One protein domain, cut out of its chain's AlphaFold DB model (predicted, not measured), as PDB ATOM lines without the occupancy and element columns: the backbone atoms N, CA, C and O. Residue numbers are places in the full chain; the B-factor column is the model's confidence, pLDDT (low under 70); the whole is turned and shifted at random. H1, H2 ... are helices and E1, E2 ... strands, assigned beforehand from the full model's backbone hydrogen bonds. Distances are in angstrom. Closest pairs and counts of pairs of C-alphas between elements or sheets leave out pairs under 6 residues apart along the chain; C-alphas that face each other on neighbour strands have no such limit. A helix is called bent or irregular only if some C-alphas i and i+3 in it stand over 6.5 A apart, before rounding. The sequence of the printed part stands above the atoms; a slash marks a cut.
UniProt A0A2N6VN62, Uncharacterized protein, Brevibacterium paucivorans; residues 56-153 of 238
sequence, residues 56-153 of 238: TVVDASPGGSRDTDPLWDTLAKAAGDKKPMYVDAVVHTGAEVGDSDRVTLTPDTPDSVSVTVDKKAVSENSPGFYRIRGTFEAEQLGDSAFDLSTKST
ATOM      1  N   THR A  56     -19.988   6.168 -64.290       74.44
ATOM      2  CA  THR A  56     -18.784   5.842 -65.053       74.44
ATOM      3  C   THR A  56     -18.829   4.365 -65.426       74.44
ATOM      4  O   THR A  56     -18.855   3.510 -64.543       74.44
ATOM      5  N   VAL A  57     -18.794   4.070 -66.724       74.62
ATOM      6  CA  VAL A  57     -18.555   2.722 -67.250       74.62
ATOM      7  C   VAL A  57     -17.170   2.700 -67.863       74.62
ATOM      8  O   VAL A  57     -16.904   3.389 -68.847       74.62
ATOM      9  N   VAL A  58     -16.287   1.899 -67.276       67.38
ATOM     10  CA  VAL A  58     -14.956   1.643 -67.823       67.38
ATOM     11  C   VAL A  58     -14.875   0.169 -68.176       67.38
ATOM     12  O   VAL A  58     -15.040  -0.684 -67.304       67.38
ATOM     13  N   ASP A  59     -14.569  -0.099 -69.438       67.94
ATOM     14  CA  ASP A  59     -14.352  -1.408 -70.048       67.94
ATOM     15  C   ASP A  59     -15.572  -2.303 -70.151       67.94
ATOM     16  O   ASP A  59     -15.653  -3.418 -69.621       67.94
ATOM     17  N   ALA A  60     -16.533  -1.804 -70.908       62.47
ATOM     18  CA  ALA A  60     -17.483  -2.692 -71.524       62.47
ATOM     19  C   ALA A  60     -16.924  -3.140 -72.869       62.47
ATOM     20  O   ALA A  60     -17.045  -2.430 -73.862       62.47
ATOM     21  N   SER A  61     -16.292  -4.307 -72.891       63.59
ATOM     22  CA  SER A  61     -16.361  -5.146 -74.080       63.59
ATOM     23  C   SER A  61     -17.685  -5.899 -74.023       63.59
ATOM     24  O   SER A  61     -17.710  -6.934 -73.354       63.59
ATOM     25  N   PRO A  62     -18.798  -5.351 -74.562       65.75
ATOM     26  CA  PRO A  62     -20.101  -5.977 -74.418       65.75
ATOM     27  C   PRO A  62     -20.054  -7.389 -74.980       65.75
ATOM     28  O   PRO A  62     -19.588  -7.616 -76.099       65.75
ATOM     29  N   GLY A  63     -20.492  -8.334 -74.161       57.97
ATOM     30  CA  GLY A  63     -20.361  -9.756 -74.452       57.97
ATOM     31  C   GLY A  63     -21.588 -10.578 -74.092       57.97
ATOM     32  O   GLY A  63     -21.602 -11.773 -74.374       57.97
ATOM     33  N   GLY A  64     -22.586  -9.959 -73.457       67.00
ATOM     34  CA  GLY A  64     -23.800 -10.622 -73.007       67.00
ATOM     35  C   GLY A  64     -25.072  -9.882 -73.403       67.00
ATOM     36  O   GLY A  64     -25.057  -8.731 -73.847       67.00
ATOM     37  N   SER A  65     -26.192 -10.570 -73.184       73.56
ATOM     38  CA  SER A  65     -27.536 -10.033 -73.389       73.56
ATOM     39  C   SER A  65     -27.778  -8.755 -72.581       73.56
ATOM     40  O   SER A  65     -27.133  -8.526 -71.546       73.56
ATOM     41  N   ARG A  66     -28.777  -7.971 -73.009       74.31
ATOM     42  CA  ARG A  66     -29.285  -6.771 -72.315       74.31
ATOM     43  C   ARG A  66     -29.331  -6.905 -70.787       74.31
ATOM     44  O   ARG A  66     -28.885  -6.000 -70.090       74.31
ATOM     45  N   ASP A  67     -29.856  -8.017 -70.282       75.12
ATOM     46  CA  ASP A  67     -30.151  -8.197 -68.854       75.12
ATOM     47  C   ASP A  67     -28.921  -8.565 -68.013       75.12
ATOM     48  O   ASP A  67     -28.975  -8.585 -66.784       75.12
ATOM     49  N   THR A  68     -27.809  -8.885 -68.674       73.88
ATOM     50  CA  THR A  68     -26.617  -9.457 -68.035       73.88
ATOM     51  C   THR A  68     -25.363  -8.612 -68.209       73.88
ATOM     52  O   THR A  68     -24.391  -8.820 -67.484       73.88
ATOM     53  N   ASP A  69     -25.357  -7.674 -69.160       81.88
ATOM     54  CA  ASP A  69     -24.187  -6.841 -69.423       81.88
ATOM     55  C   ASP A  69     -24.238  -5.525 -68.619       81.88
ATOM     56  O   ASP A  69     -25.190  -4.746 -68.759       81.88
ATOM     57  N   PRO A  70     -23.203  -5.219 -67.812       82.00
ATOM     58  CA  PRO A  70     -23.140  -3.980 -67.036       82.00
ATOM     59  C   PRO A  70     -23.200  -2.697 -67.875       82.00
ATOM     60  O   PRO A  70     -23.605  -1.650 -67.358       82.00
ATOM     61  N   LEU A  71     -22.798  -2.749 -69.155       86.62
ATOM     62  CA  LEU A  71     -22.921  -1.599 -70.047       86.62
ATOM     63  C   LEU A  71     -24.384  -1.219 -70.221       86.62
ATOM     64  O   LEU A  71     -24.746  -0.069 -69.992       86.62
ATOM     65  N   TRP A  72     -25.219  -2.186 -70.597       88.25
ATOM     66  CA  TRP A  72     -26.622  -1.956 -70.926       88.25
ATOM     67  C   TRP A  72     -27.411  -1.449 -69.722       88.25
ATOM     68  O   TRP A  72     -28.173  -0.492 -69.865       88.25
ATOM     69  N   ASP A  73     -27.162  -2.015 -68.538       87.75
ATOM     70  CA  ASP A  73     -27.757  -1.537 -67.285       87.75
ATOM     71  C   ASP A  73     -27.357  -0.084 -66.990       87.75
ATOM     72  O   ASP A  73     -28.207   0.773 -66.722       87.75
ATOM     73  N   THR A  74     -26.070   0.247 -67.134       89.00
ATOM     74  CA  THR A  74     -25.605   1.610 -66.856       89.00
ATOM     75  C   THR A  74     -26.121   2.623 -67.881       89.00
ATOM     76  O   THR A  74     -26.508   3.729 -67.496       89.00
ATOM     77  N   LEU A  75     -26.184   2.252 -69.167       91.06
ATOM     78  CA  LEU A  75     -26.784   3.076 -70.221       91.06
ATOM     79  C   LEU A  75     -28.272   3.332 -69.948       91.06
ATOM     80  O   LEU A  75     -28.727   4.477 -70.025       91.06
ATOM     81  N   ALA A  76     -29.022   2.290 -69.576       91.31
ATOM     82  CA  ALA A  76     -30.439   2.395 -69.232       91.31
ATOM     83  C   ALA A  76     -30.656   3.318 -68.026       91.31
ATOM     84  O   ALA A  76     -31.521   4.199 -68.059       91.31
ATOM     85  N   LYS A  77     -29.832   3.172 -66.982       91.25
ATOM     86  CA  LYS A  77     -29.873   4.034 -65.798       91.25
ATOM     87  C   LYS A  77     -29.558   5.491 -66.134       91.25
ATOM     88  O   LYS A  77     -30.300   6.377 -65.717       91.25
ATOM     89  N   ALA A  78     -28.505   5.747 -66.912       91.38
ATOM     90  CA  ALA A  78     -28.135   7.098 -67.336       91.38
ATOM     91  C   ALA A  78     -29.257   7.778 -68.137       91.38
ATOM     92  O   ALA A  78     -29.581   8.941 -67.880       91.38
ATOM     93  N   ALA A  79     -29.891   7.036 -69.053       92.62
ATOM     94  CA  ALA A  79     -31.023   7.517 -69.842       92.62
ATOM     95  C   ALA A  79     -32.259   7.813 -68.972       92.62
ATOM     96  O   ALA A  79     -32.882   8.867 -69.118       92.62
ATOM     97  N   GLY A  80     -32.590   6.920 -68.030       92.94
ATOM     98  CA  GLY A  80     -33.712   7.095 -67.101       92.94
ATOM     99  C   GLY A  80     -33.529   8.289 -66.159       92.94
ATOM    100  O   GLY A  80     -34.443   9.102 -65.998       92.94
ATOM    101  N   ASP A  81     -32.325   8.438 -65.602       92.94
ATOM    102  CA  ASP A  81     -31.971   9.523 -64.682       92.94
ATOM    103  C   ASP A  81     -31.683  10.850 -65.404       92.94
ATOM    104  O   ASP A  81     -31.573  11.895 -64.755       92.94
ATOM    105  N   LYS A  82     -31.558  10.826 -66.739       90.50
ATOM    106  CA  LYS A  82     -31.134  11.959 -67.583       90.50
ATOM    107  C   LYS A  82     -29.830  12.588 -67.091       90.50
ATOM    108  O   LYS A  82     -29.689  13.813 -67.043       90.50
ATOM    109  N   LYS A  83     -28.887  11.738 -66.690       91.00
ATOM    110  CA  LYS A  83     -27.573  12.149 -66.195       91.00
ATOM    111  C   LYS A  83     -26.502  11.866 -67.248       91.00
ATOM    112  O   LYS A  83     -26.561  10.822 -67.897       91.00
ATOM    113  N   PRO A  84     -25.506  12.756 -67.400       90.75
ATOM    114  CA  PRO A  84     -24.342  12.434 -68.203       90.75
ATOM    115  C   PRO A  84     -23.576  11.273 -67.565       90.75
ATOM    116  O   PRO A  84     -23.542  11.126 -66.340       90.75
ATOM    117  N   MET A  85     -22.928  10.483 -68.408       91.62
ATOM    118  CA  MET A  85     -22.102   9.350 -68.007       91.62
ATOM    119  C   MET A  85     -20.785   9.367 -68.774       91.62
ATOM    120  O   MET A  85     -20.732   9.809 -69.923       91.62
ATOM    121  N   TYR A  86     -19.730   8.865 -68.149       91.88
ATOM    122  CA  TYR A  86     -18.491   8.558 -68.845       91.88
ATOM    123  C   TYR A  86     -18.540   7.123 -69.368       91.88
ATOM    124  O   TYR A  86     -18.856   6.207 -68.607       91.88
ATOM    125  N   VAL A  87     -18.220   6.930 -70.646       92.12
ATOM    126  CA  VAL A  87     -18.104   5.613 -71.276       92.12
ATOM    127  C   VAL A  87     -16.707   5.468 -71.846       92.12
ATOM    128  O   VAL A  87     -16.238   6.319 -72.600       92.12
ATOM    129  N   ASP A  88     -16.074   4.356 -71.504       91.38
ATOM    130  CA  ASP A  88     -14.892   3.833 -72.169       91.38
ATOM    131  C   ASP A  88     -15.137   2.345 -72.435       91.38
ATOM    132  O   ASP A  88     -15.070   1.532 -71.519       91.38
ATOM    133  N   ALA A  89     -15.536   1.994 -73.653       91.00
ATOM    134  CA  ALA A  89     -16.051   0.672 -74.008       91.00
ATOM    135  C   ALA A  89     -15.465   0.218 -75.346       91.00
ATOM    136  O   ALA A  89     -15.290   1.046 -76.234       91.00
ATOM    137  N   VAL A  90     -15.176  -1.073 -75.511       92.00
ATOM    138  CA  VAL A  90     -14.611  -1.640 -76.746       92.00
ATOM    139  C   VAL A  90     -15.580  -2.655 -77.337       92.00
ATOM    140  O   VAL A  90     -15.685  -3.779 -76.878       92.00
ATOM    141  N   VAL A  91     -16.296  -2.274 -78.384       92.19
ATOM    142  CA  VAL A  91     -17.255  -3.141 -79.067       92.19
ATOM    143  C   VAL A  91     -16.539  -3.978 -80.117       92.19
ATOM    144  O   VAL A  91     -15.974  -3.423 -81.058       92.19
ATOM    145  N   HIS A  92     -16.604  -5.301 -79.986       92.19
ATOM    146  CA  HIS A  92     -16.250  -6.207 -81.074       92.19
ATOM    147  C   HIS A  92     -17.432  -6.346 -82.037       92.19
ATOM    148  O   HIS A  92     -18.563  -6.565 -81.601       92.19
ATOM    149  N   THR A  93     -17.205  -6.178 -83.337       90.38
ATOM    150  CA  THR A  93     -18.235  -6.380 -84.356       90.38
ATOM    151  C   THR A  93     -17.620  -6.788 -85.688       90.38
ATOM    152  O   THR A  93     -16.650  -6.192 -86.152       90.38
ATOM    153  N   GLY A  94     -18.228  -7.784 -86.335       85.88
ATOM    154  CA  GLY A  94     -17.912  -8.152 -87.717       85.88
ATOM    155  C   GLY A  94     -18.621  -7.291 -88.769       85.88
ATOM    156  O   GLY A  94     -18.434  -7.512 -89.965       85.88
ATOM    157  N   ALA A  95     -19.477  -6.348 -88.358       87.56
ATOM    158  CA  ALA A  95     -20.187  -5.465 -89.278       87.56
ATOM    159  C   ALA A  95     -19.294  -4.308 -89.748       87.56
ATOM    160  O   ALA A  95     -18.548  -3.725 -88.964       87.56
ATOM    161  N   GLU A  96     -19.422  -3.919 -91.020       85.62
ATOM    162  CA  GLU A  96     -18.738  -2.731 -91.533       85.62
ATOM    163  C   GLU A  96     -19.233  -1.469 -90.811       85.62
ATOM    164  O   GLU A  96     -20.426  -1.146 -90.809       85.62
ATOM    165  N   VAL A  97     -18.301  -0.724 -90.216       86.81
ATOM    166  CA  VAL A  97     -18.593   0.556 -89.569       86.81
ATOM    167  C   VAL A  97     -18.504   1.666 -90.605       86.81
ATOM    168  O   VAL A  97     -17.422   1.999 -91.079       86.81
ATOM    169  N   GLY A  98     -19.650   2.266 -90.927       81.06
ATOM    170  CA  GLY A  98     -19.737   3.323 -91.933       81.06
ATOM    171  C   GLY A  98     -18.893   4.575 -91.643       81.06
ATOM    172  O   GLY A  98     -18.424   4.828 -90.525       81.06
ATOM    173  N   ASP A  99     -18.763   5.402 -92.682       84.81
ATOM    174  CA  ASP A  99     -18.011   6.667 -92.679       84.81
ATOM    175  C   ASP A  99     -18.884   7.900 -92.385       84.81
ATOM    176  O   ASP A  99     -18.494   9.038 -92.647       84.81
ATOM    177  N   SER A 100     -20.092   7.700 -91.860       91.62
ATOM    178  CA  SER A 100     -20.980   8.789 -91.455       91.62
ATOM    179  C   SER A 100     -20.500   9.489 -90.179       91.62
ATOM    180  O   SER A 100     -19.817   8.900 -89.344       91.62
ATOM    181  N   ASP A 101     -20.937  10.740 -89.986       93.81
ATOM    182  CA  ASP A 101     -20.636  11.539 -88.784       93.81
ATOM    183  C   ASP A 101     -21.110  10.874 -87.484       93.81
ATOM    184  O   ASP A 101     -20.558  11.121 -86.410       93.81
ATOM    185  N   ARG A 102     -22.126  10.015 -87.588       96.00
ATOM    186  CA  ARG A 102     -22.612   9.143 -86.521       96.00
ATOM    187  C   ARG A 102     -22.529   7.702 -86.980       96.00
ATOM    188  O   ARG A 102     -22.921   7.398 -88.105       96.00
ATOM    189  N   VAL A 103     -22.040   6.828 -86.116       95.94
ATOM    190  CA  VAL A 103     -21.870   5.400 -86.391       95.94
ATOM    191  C   VAL A 103     -22.667   4.579 -85.403       95.94
ATOM    192  O   VAL A 103     -22.800   4.964 -84.245       95.94
ATOM    193  N   THR A 104     -23.172   3.443 -85.868       94.94
ATOM    194  CA  THR A 104     -23.845   2.457 -85.027       94.94
ATOM    195  C   THR A 104     -22.942   1.247 -84.876       94.94
ATOM    196  O   THR A 104     -22.585   0.616 -85.866       94.94
ATOM    197  N   LEU A 105     -22.591   0.923 -83.638       93.31
ATOM    198  CA  LEU A 105     -21.838  -0.270 -83.278       93.31
ATOM    199  C   LEU A 105     -22.813  -1.276 -82.670       93.31
ATOM    200  O   LEU A 105     -23.529  -0.952 -81.724       93.31
ATOM    201  N   THR A 106     -22.862  -2.480 -83.232       91.56
ATOM    202  CA  THR A 106     -23.661  -3.587 -82.692       91.56
ATOM    203  C   THR A 106     -22.710  -4.729 -82.380       91.56
ATOM    204  O   THR A 106     -22.070  -5.216 -83.316       91.56
ATOM    205  N   PRO A 107     -22.581  -5.131 -81.107       90.69
ATOM    206  CA  PRO A 107     -21.756  -6.271 -80.756       90.69
ATOM    207  C   PRO A 107     -22.232  -7.524 -81.487       90.69
ATOM    208  O   PRO A 107     -23.432  -7.713 -81.687       90.69
ATOM    209  N   ASP A 108     -21.303  -8.387 -81.869       85.75
ATOM    210  CA  ASP A 108     -21.585  -9.627 -82.596       85.75
ATOM    211  C   ASP A 108     -22.058 -10.785 -81.700       85.75
ATOM    212  O   ASP A 108     -22.023 -11.951 -82.090       85.75
ATOM    213  N   THR A 109     -22.560 -10.461 -80.510       81.12
ATOM    214  CA  THR A 109     -23.119 -11.417 -79.553       81.12
ATOM    215  C   THR A 109     -24.650 -11.460 -79.628       81.12
ATOM    216  O   THR A 109     -25.284 -10.436 -79.898       81.12
ATOM    217  N   PRO A 110     -25.283 -12.627 -79.405       77.94
ATOM    218  CA  PRO A 110     -26.741 -12.732 -79.384       77.94
ATOM    219  C   PRO A 110     -27.382 -11.776 -78.371       77.94
ATOM    220  O   PRO A 110     -26.835 -11.541 -77.295       77.94
ATOM    221  N   ASP A 111     -28.552 -11.236 -78.721       82.62
ATOM    222  CA  ASP A 111     -29.357 -10.352 -77.862       82.62
ATOM    223  C   ASP A 111     -28.626  -9.089 -77.354       82.62
ATOM    224  O   ASP A 111     -29.018  -8.481 -76.351       82.62
ATOM    225  N   SER A 112     -27.566  -8.683 -78.061       85.06
ATOM    226  CA  SER A 112     -26.846  -7.441 -77.801       85.06
ATOM    227  C   SER A 112     -27.612  -6.200 -78.242       85.06
ATOM    228  O   SER A 112     -28.518  -6.230 -79.075       85.06
ATOM    229  N   VAL A 113     -27.199  -5.071 -77.671       90.06
ATOM    230  CA  VAL A 113     -27.814  -3.763 -77.878       90.06
ATOM    231  C   VAL A 113     -26.935  -2.921 -78.800       90.06
ATOM    232  O   VAL A 113     -25.715  -2.860 -78.640       90.06
ATOM    233  N   SER A 114     -27.548  -2.249 -79.772       92.56
ATOM    234  CA  SER A 114     -26.834  -1.331 -80.666       92.56
ATOM    235  C   SER A 114     -26.569   0.015 -79.988       92.56
ATOM    236  O   SER A 114     -27.428   0.552 -79.289       92.56
ATOM    237  N   VAL A 115     -25.410   0.612 -80.252       94.31
ATOM    238  CA  VAL A 115     -25.052   1.949 -79.762       94.31
ATOM    239  C   VAL A 115     -24.741   2.861 -80.939       94.31
ATOM    240  O   VAL A 115     -23.807   2.601 -81.695       94.31
ATOM    241  N   THR A 116     -25.499   3.947 -81.081       96.19
ATOM    242  CA  THR A 116     -25.228   5.008 -82.056       96.19
ATOM    243  C   THR A 116     -24.516   6.176 -81.380       96.19
ATOM    244  O   THR A 116     -24.978   6.675 -80.361       96.19
ATOM    245  N   VAL A 117     -23.395   6.634 -81.937       96.75
ATOM    246  CA  VAL A 117     -22.550   7.687 -81.346       96.75
ATOM    247  C   VAL A 117     -21.832   8.494 -82.434       96.75
ATOM    248  O   VAL A 117     -21.711   8.039 -83.570       96.75
ATOM    249  N   ASP A 118     -21.347   9.699 -82.118       96.62
ATOM    250  CA  ASP A 118     -20.536  10.476 -83.063       96.62
ATOM    251  C   ASP A 118     -19.221   9.752 -83.394       96.62
ATOM    252  O   ASP A 118     -18.493   9.326 -82.495       96.62
ATOM    253  N   LYS A 119     -18.844   9.711 -84.679       94.81
ATOM    254  CA  LYS A 119     -17.616   9.056 -85.169       94.81
ATOM    255  C   LYS A 119     -16.358   9.553 -84.459       94.81
ATOM    256  O   LYS A 119     -15.461   8.769 -84.188       94.81
ATOM    257  N   LYS A 120     -16.298  10.841 -84.109       94.62
ATOM    258  CA  LYS A 120     -15.157  11.450 -83.396       94.62
ATOM    259  C   LYS A 120     -14.891  10.847 -82.008       94.62
ATOM    260  O   LYS A 120     -13.795  11.017 -81.488       94.62
ATOM    261  N   ALA A 121     -15.893  10.210 -81.401       95.31
ATOM    262  CA  ALA A 121     -15.778   9.535 -80.110       95.31
ATOM    263  C   ALA A 121     -15.428   8.045 -80.260       95.31
ATOM    264  O   ALA A 121     -15.341   7.333 -79.259       95.31
ATOM    265  N   VAL A 122     -15.258   7.577 -81.503       95.06
ATOM    266  CA  VAL A 122     -14.957   6.191 -81.844       95.06
ATOM    267  C   VAL A 122     -13.572   6.099 -82.470       95.06
ATOM    268  O   VAL A 122     -13.263   6.783 -83.444       95.06
ATOM    269  N   SER A 123     -12.750   5.206 -81.940       92.94
ATOM    270  CA  SER A 123     -11.462   4.829 -82.523       92.94
ATOM    271  C   SER A 123     -11.419   3.327 -82.744       92.94
ATOM    272  O   SER A 123     -11.880   2.575 -81.890       92.94
ATOM    273  N   GLU A 124     -10.825   2.875 -83.838       90.75
ATOM    274  CA  GLU A 124     -10.503   1.457 -83.996       90.75
ATOM    275  C   GLU A 124      -9.322   1.107 -83.079       90.75
ATOM    276  O   GLU A 124      -8.271   1.749 -83.138       90.75
ATOM    277  N   ASN A 125      -9.526   0.153 -82.171       86.88
ATOM    278  CA  ASN A 125      -8.512  -0.309 -81.220       86.88
ATOM    279  C   ASN A 125      -7.620  -1.376 -81.874       86.88
ATOM    280  O   ASN A 125      -6.396  -1.319 -81.779       86.88
ATOM    281  N   SER A 126      -8.264  -2.298 -82.583       88.44
ATOM    282  CA  SER A 126      -7.693  -3.298 -83.480       88.44
ATOM    283  C   SER A 126      -8.770  -3.703 -84.504       88.44
ATOM    284  O   SER A 126      -9.932  -3.338 -84.303       88.44
ATOM    285  N   PRO A 127      -8.435  -4.391 -85.615       89.19
ATOM    286  CA  PRO A 127      -9.427  -4.802 -86.609       89.19
ATOM    287  C   PRO A 127     -10.642  -5.494 -85.976       89.19
ATOM    288  O   PRO A 127     -10.486  -6.483 -85.266       89.19
ATOM    289  N   GLY A 128     -11.840  -4.952 -86.211       90.00
ATOM    290  CA  GLY A 128     -13.098  -5.463 -85.646       90.00
ATOM    291  C   GLY A 128     -13.408  -5.014 -84.210       90.00
ATOM    292  O   GLY A 128     -14.523  -5.224 -83.739       90.00
ATOM    293  N   PHE A 129     -12.480  -4.342 -83.521       91.94
ATOM    294  CA  PHE A 129     -12.659  -3.814 -82.166       91.94
ATOM    295  C   PHE A 129     -12.708  -2.284 -82.173       91.94
ATOM    296  O   PHE A 129     -11.702  -1.599 -82.372       91.94
ATOM    297  N   TYR A 130     -13.878  -1.725 -81.879       93.44
ATOM    298  CA  TYR A 130     -14.127  -0.286 -81.898       93.44
ATOM    299  C   TYR A 130     -14.326   0.256 -80.494       93.44
ATOM    300  O   TYR A 130     -15.237  -0.136 -79.769       93.44
ATOM    301  N   ARG A 131     -13.493   1.216 -80.116       93.31
ATOM    302  CA  ARG A 131     -13.548   1.860 -78.815       93.31
ATOM    303  C   ARG A 131     -14.394   3.121 -78.851       93.31
ATOM    304  O   ARG A 131     -14.055   4.053 -79.570       93.31
ATOM    305  N   ILE A 132     -15.427   3.167 -78.020       94.44
ATOM    306  CA  ILE A 132     -16.202   4.363 -77.686       94.44
ATOM    307  C   ILE A 132     -15.561   4.994 -76.450       94.44
ATOM    308  O   ILE A 132     -15.432   4.320 -75.427       94.44
ATOM    309  N   ARG A 133     -15.177   6.273 -76.517       94.00
ATOM    310  CA  ARG A 133     -14.615   6.984 -75.361       94.00
ATOM    311  C   ARG A 133     -15.128   8.417 -75.237       94.00
ATOM    312  O   ARG A 133     -15.055   9.194 -76.188       94.00
ATOM    313  N   GLY A 134     -15.577   8.782 -74.039       93.88
ATOM    314  CA  GLY A 134     -15.944  10.155 -73.702       93.88
ATOM    315  C   GLY A 134     -17.056  10.261 -72.665       93.88
ATOM    316  O   GLY A 134     -17.439   9.287 -72.023       93.88
ATOM    317  N   THR A 135     -17.596  11.468 -72.531       94.38
ATOM    318  CA  THR A 135     -18.780  11.757 -71.720       94.38
ATOM    319  C   THR A 135     -19.983  11.952 -72.629       94.38
ATOM    320  O   THR A 135     -19.932  12.748 -73.572       94.38
ATOM    321  N   PHE A 136     -21.083  11.276 -72.312       95.50
ATOM    322  CA  PHE A 136     -22.281  11.210 -73.142       95.50
ATOM    323  C   PHE A 136     -23.550  11.448 -72.329       95.50
ATOM    324  O   PHE A 136     -23.621  11.121 -71.145       95.50
ATOM    325  N   GLU A 137     -24.574  11.972 -72.993       95.44
ATOM    326  CA  GLU A 137     -25.965  11.765 -72.589       95.44
ATOM    327  C   GLU A 137     -26.516  10.576 -73.375       95.44
ATOM    328  O   GLU A 137     -26.371  10.537 -74.599       95.44
ATOM    329  N   ALA A 138     -27.114   9.611 -72.676       95.38
ATOM    330  CA  ALA A 138     -27.755   8.459 -73.295       95.38
ATOM    331  C   ALA A 138     -29.252   8.710 -73.492       95.38
ATOM    332  O   ALA A 138     -29.948   9.142 -72.573       95.38
ATOM    333  N   GLU A 139     -29.753   8.364 -74.669       96.56
ATOM    334  CA  GLU A 139     -31.168   8.184 -74.953       96.56
ATOM    335  C   GLU A 139     -31.411   6.711 -75.279       96.56
ATOM    336  O   GLU A 139     -30.719   6.113 -76.101       96.56
ATOM    337  N   GLN A 140     -32.395   6.109 -74.619       94.62
ATOM    338  CA  GLN A 140     -32.780   4.736 -74.901       94.62
ATOM    339  C   GLN A 140     -33.790   4.704 -76.058       94.62
ATOM    340  O   GLN A 140     -34.879   5.270 -75.958       94.62
ATOM    341  N   LEU A 141     -33.451   3.992 -77.132       93.44
ATOM    342  CA  LEU A 141     -34.285   3.814 -78.319       93.44
ATOM    343  C   LEU A 141     -34.947   2.430 -78.289       93.44
ATOM    344  O   LEU A 141     -34.517   1.486 -78.952       93.44
ATOM    345  N   GLY A 142     -36.006   2.305 -77.487       89.88
ATOM    346  CA  GLY A 142     -36.641   1.010 -77.225       89.88
ATOM    347  C   GLY A 142     -35.714   0.059 -76.461       89.88
ATOM    348  O   GLY A 142     -34.803   0.492 -75.761       89.88
ATOM    349  N   ASP A 143     -35.934  -1.249 -76.565       85.75
ATOM    350  CA  ASP A 143     -35.179  -2.215 -75.752       85.75
ATOM    351  C   ASP A 143     -33.848  -2.651 -76.383       85.75
ATOM    352  O   ASP A 143     -33.004  -3.223 -75.696       85.75
ATOM    353  N   SER A 144     -33.620  -2.345 -77.663       88.38
ATOM    354  CA  SER A 144     -32.505  -2.895 -78.446       88.38
ATOM    355  C   SER A 144     -31.477  -1.865 -78.913       88.38
ATOM    356  O   SER A 144     -30.547  -2.234 -79.630       88.38
ATOM    357  N   ALA A 145     -31.613  -0.586 -78.547       93.62
ATOM    358  CA  ALA A 145     -30.650   0.429 -78.957       93.62
ATOM    359  C   ALA A 145     -30.519   1.606 -77.980       93.62
ATOM    360  O   ALA A 145     -31.465   1.971 -77.279       93.62
ATOM    361  N   PHE A 146     -29.348   2.241 -78.006       95.31
ATOM    362  CA  PHE A 146     -29.071   3.528 -77.374       95.31
ATOM    363  C   PHE A 146     -28.508   4.524 -78.389       95.31
ATOM    364  O   PHE A 146     -27.668   4.173 -79.220       95.31
ATOM    365  N   ASP A 147     -28.928   5.780 -78.277       96.88
ATOM    366  CA  ASP A 147     -28.287   6.925 -78.917       96.88
ATOM    367  C   ASP A 147     -27.457   7.682 -77.871       96.88
ATOM    368  O   ASP A 147     -27.958   8.061 -76.811       96.88
ATOM    369  N   LEU A 148     -26.171   7.879 -78.158       96.75
ATOM    370  CA  LEU A 148     -25.253   8.653 -77.340       96.75
ATOM    371  C   LEU A 148     -24.985  10.020 -77.978       96.75
ATOM    372  O   LEU A 148     -24.400  10.148 -79.064       96.75
ATOM    373  N   SER A 149     -25.354  11.063 -77.240       96.56
ATOM    374  CA  SER A 149     -25.023  12.452 -77.548       96.56
ATOM    375  C   SER A 149     -23.709  12.846 -76.873       96.56
ATOM    376  O   SER A 149     -23.631  12.942 -75.646       96.56
ATOM    377  N   THR A 150     -22.667  13.097 -77.669       95.94
ATOM    378  CA  THR A 150     -21.318  13.408 -77.169       95.94
ATOM    379  C   THR A 150     -21.257  14.783 -76.508       95.94
ATOM    380  O   THR A 150     -21.518  15.805 -77.145       95.94
ATOM    381  N   LYS A 151     -20.829  14.826 -75.244       95.06
ATOM    382  CA  LYS A 151     -20.515  16.071 -74.521       95.06
ATOM    383  C   LYS A 151     -19.030  16.392 -74.558       95.06
ATOM    384  O   LYS A 151     -18.661  17.541 -74.771       95.06
ATOM    385  N   SER A 152     -18.196  15.377 -74.370       94.19
ATOM    386  CA  SER A 152     -16.743  15.478 -74.474       94.19
ATOM    387  C   SER A 152     -16.167  14.142 -74.937       94.19
ATOM    388  O   SER A 152     -16.759  13.096 -74.687       94.19
ATOM    389  N   THR A 153     -15.023  14.185 -75.612       93.94
ATOM    390  CA  THR A 153     -14.206  13.015 -75.979       93.94
ATOM    391  C   THR A 153     -12.948  12.913 -75.115       93.94
ATOM    392  O   THR A 153     -12.053  12.126 -75.419       93.94
TER     393      THR A 153
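This is residues 56 to 153 of the 238 residues of an uncharacterized protein of Brevibacterium paucivorans (UniProt A0A2N6VN62). A single strongly twisted sheet is folded back on itself at the long, bent strand E6 into two walls, and the one helix, H1, packs into one end of the fold. One wall holds E1, E2, E5 and the first part of E6; the other holds the last part of E6 with E7, E4 and E3. The 98 printed residues hold one named helix and seven named strands, in the order E1, H1, E2, E3, E4, E5, E6, E7, and the class is mixed, helices and strands. The sheet is branched, with both parallel and antiparallel pairs. The whole is compact and rounded, with a radius of gyration of the C-alphas of 11.9 A and spans of 34 by 29 by 22 A.

E1, residues 56 to 60, is an edge strand, parallel to E2, residues 85 to 92, at 5 degrees; N 57 and O 86 are 2.8 A apart. Between them comes H1, residues 70 to 81, in a strand-helix-strand unit, two parallel neighbour strands joined through a helix, with a right-handed crossover. H1 is on the sheet, and every O i to N i+4 pair in it is within hydrogen-bond range. Its closest C-alphas to E6, residues 129 to 140, are those of Ala 79 and Ala 138, 4.8 A apart. E3, residues 102 to 105, and E4, residues 114 to 118, form an antiparallel hairpin, with N 103 and O 117 2.8 A apart. E4 is parallel to E7, residues 145 to 152, at 25 degrees, with N 148 and O 116 2.8 A apart. E5, residues 122 to 126, E6 and E7 form a meander, each strand the antiparallel neighbour of the one before; N 123 and O 131 are 2.9 A apart, and N 139 and O 147 are 2.8 A apart. E6 bends by 104 degrees at residue 137. E2 lies on one side of E6, antiparallel to it, with N 89 and O 132 2.9 A apart; E5 and E7 lie on the other side. E1 and E4 are apart.

E1 begins at C-alpha 56, (-18.784, 5.842, -65.053). H1 is 16.3 A long, E2 21.1 A, E6 23.0 A and E7 21.0 A, each from first to last C-alpha. E6 begins at C-alpha 129, (-12.659, -3.814, -82.166), and E7 ends at C-alpha 152, (-16.743, 15.478, -74.474).

The two C-alphas farthest apart, those of Asp 81 and Pro 127, are 34.6 A apart. The printed part has no cut, and no link is long. Confidence is low, with pLDDT under 70, at residues 58 to 64, of which 58 to 60 belong to E1.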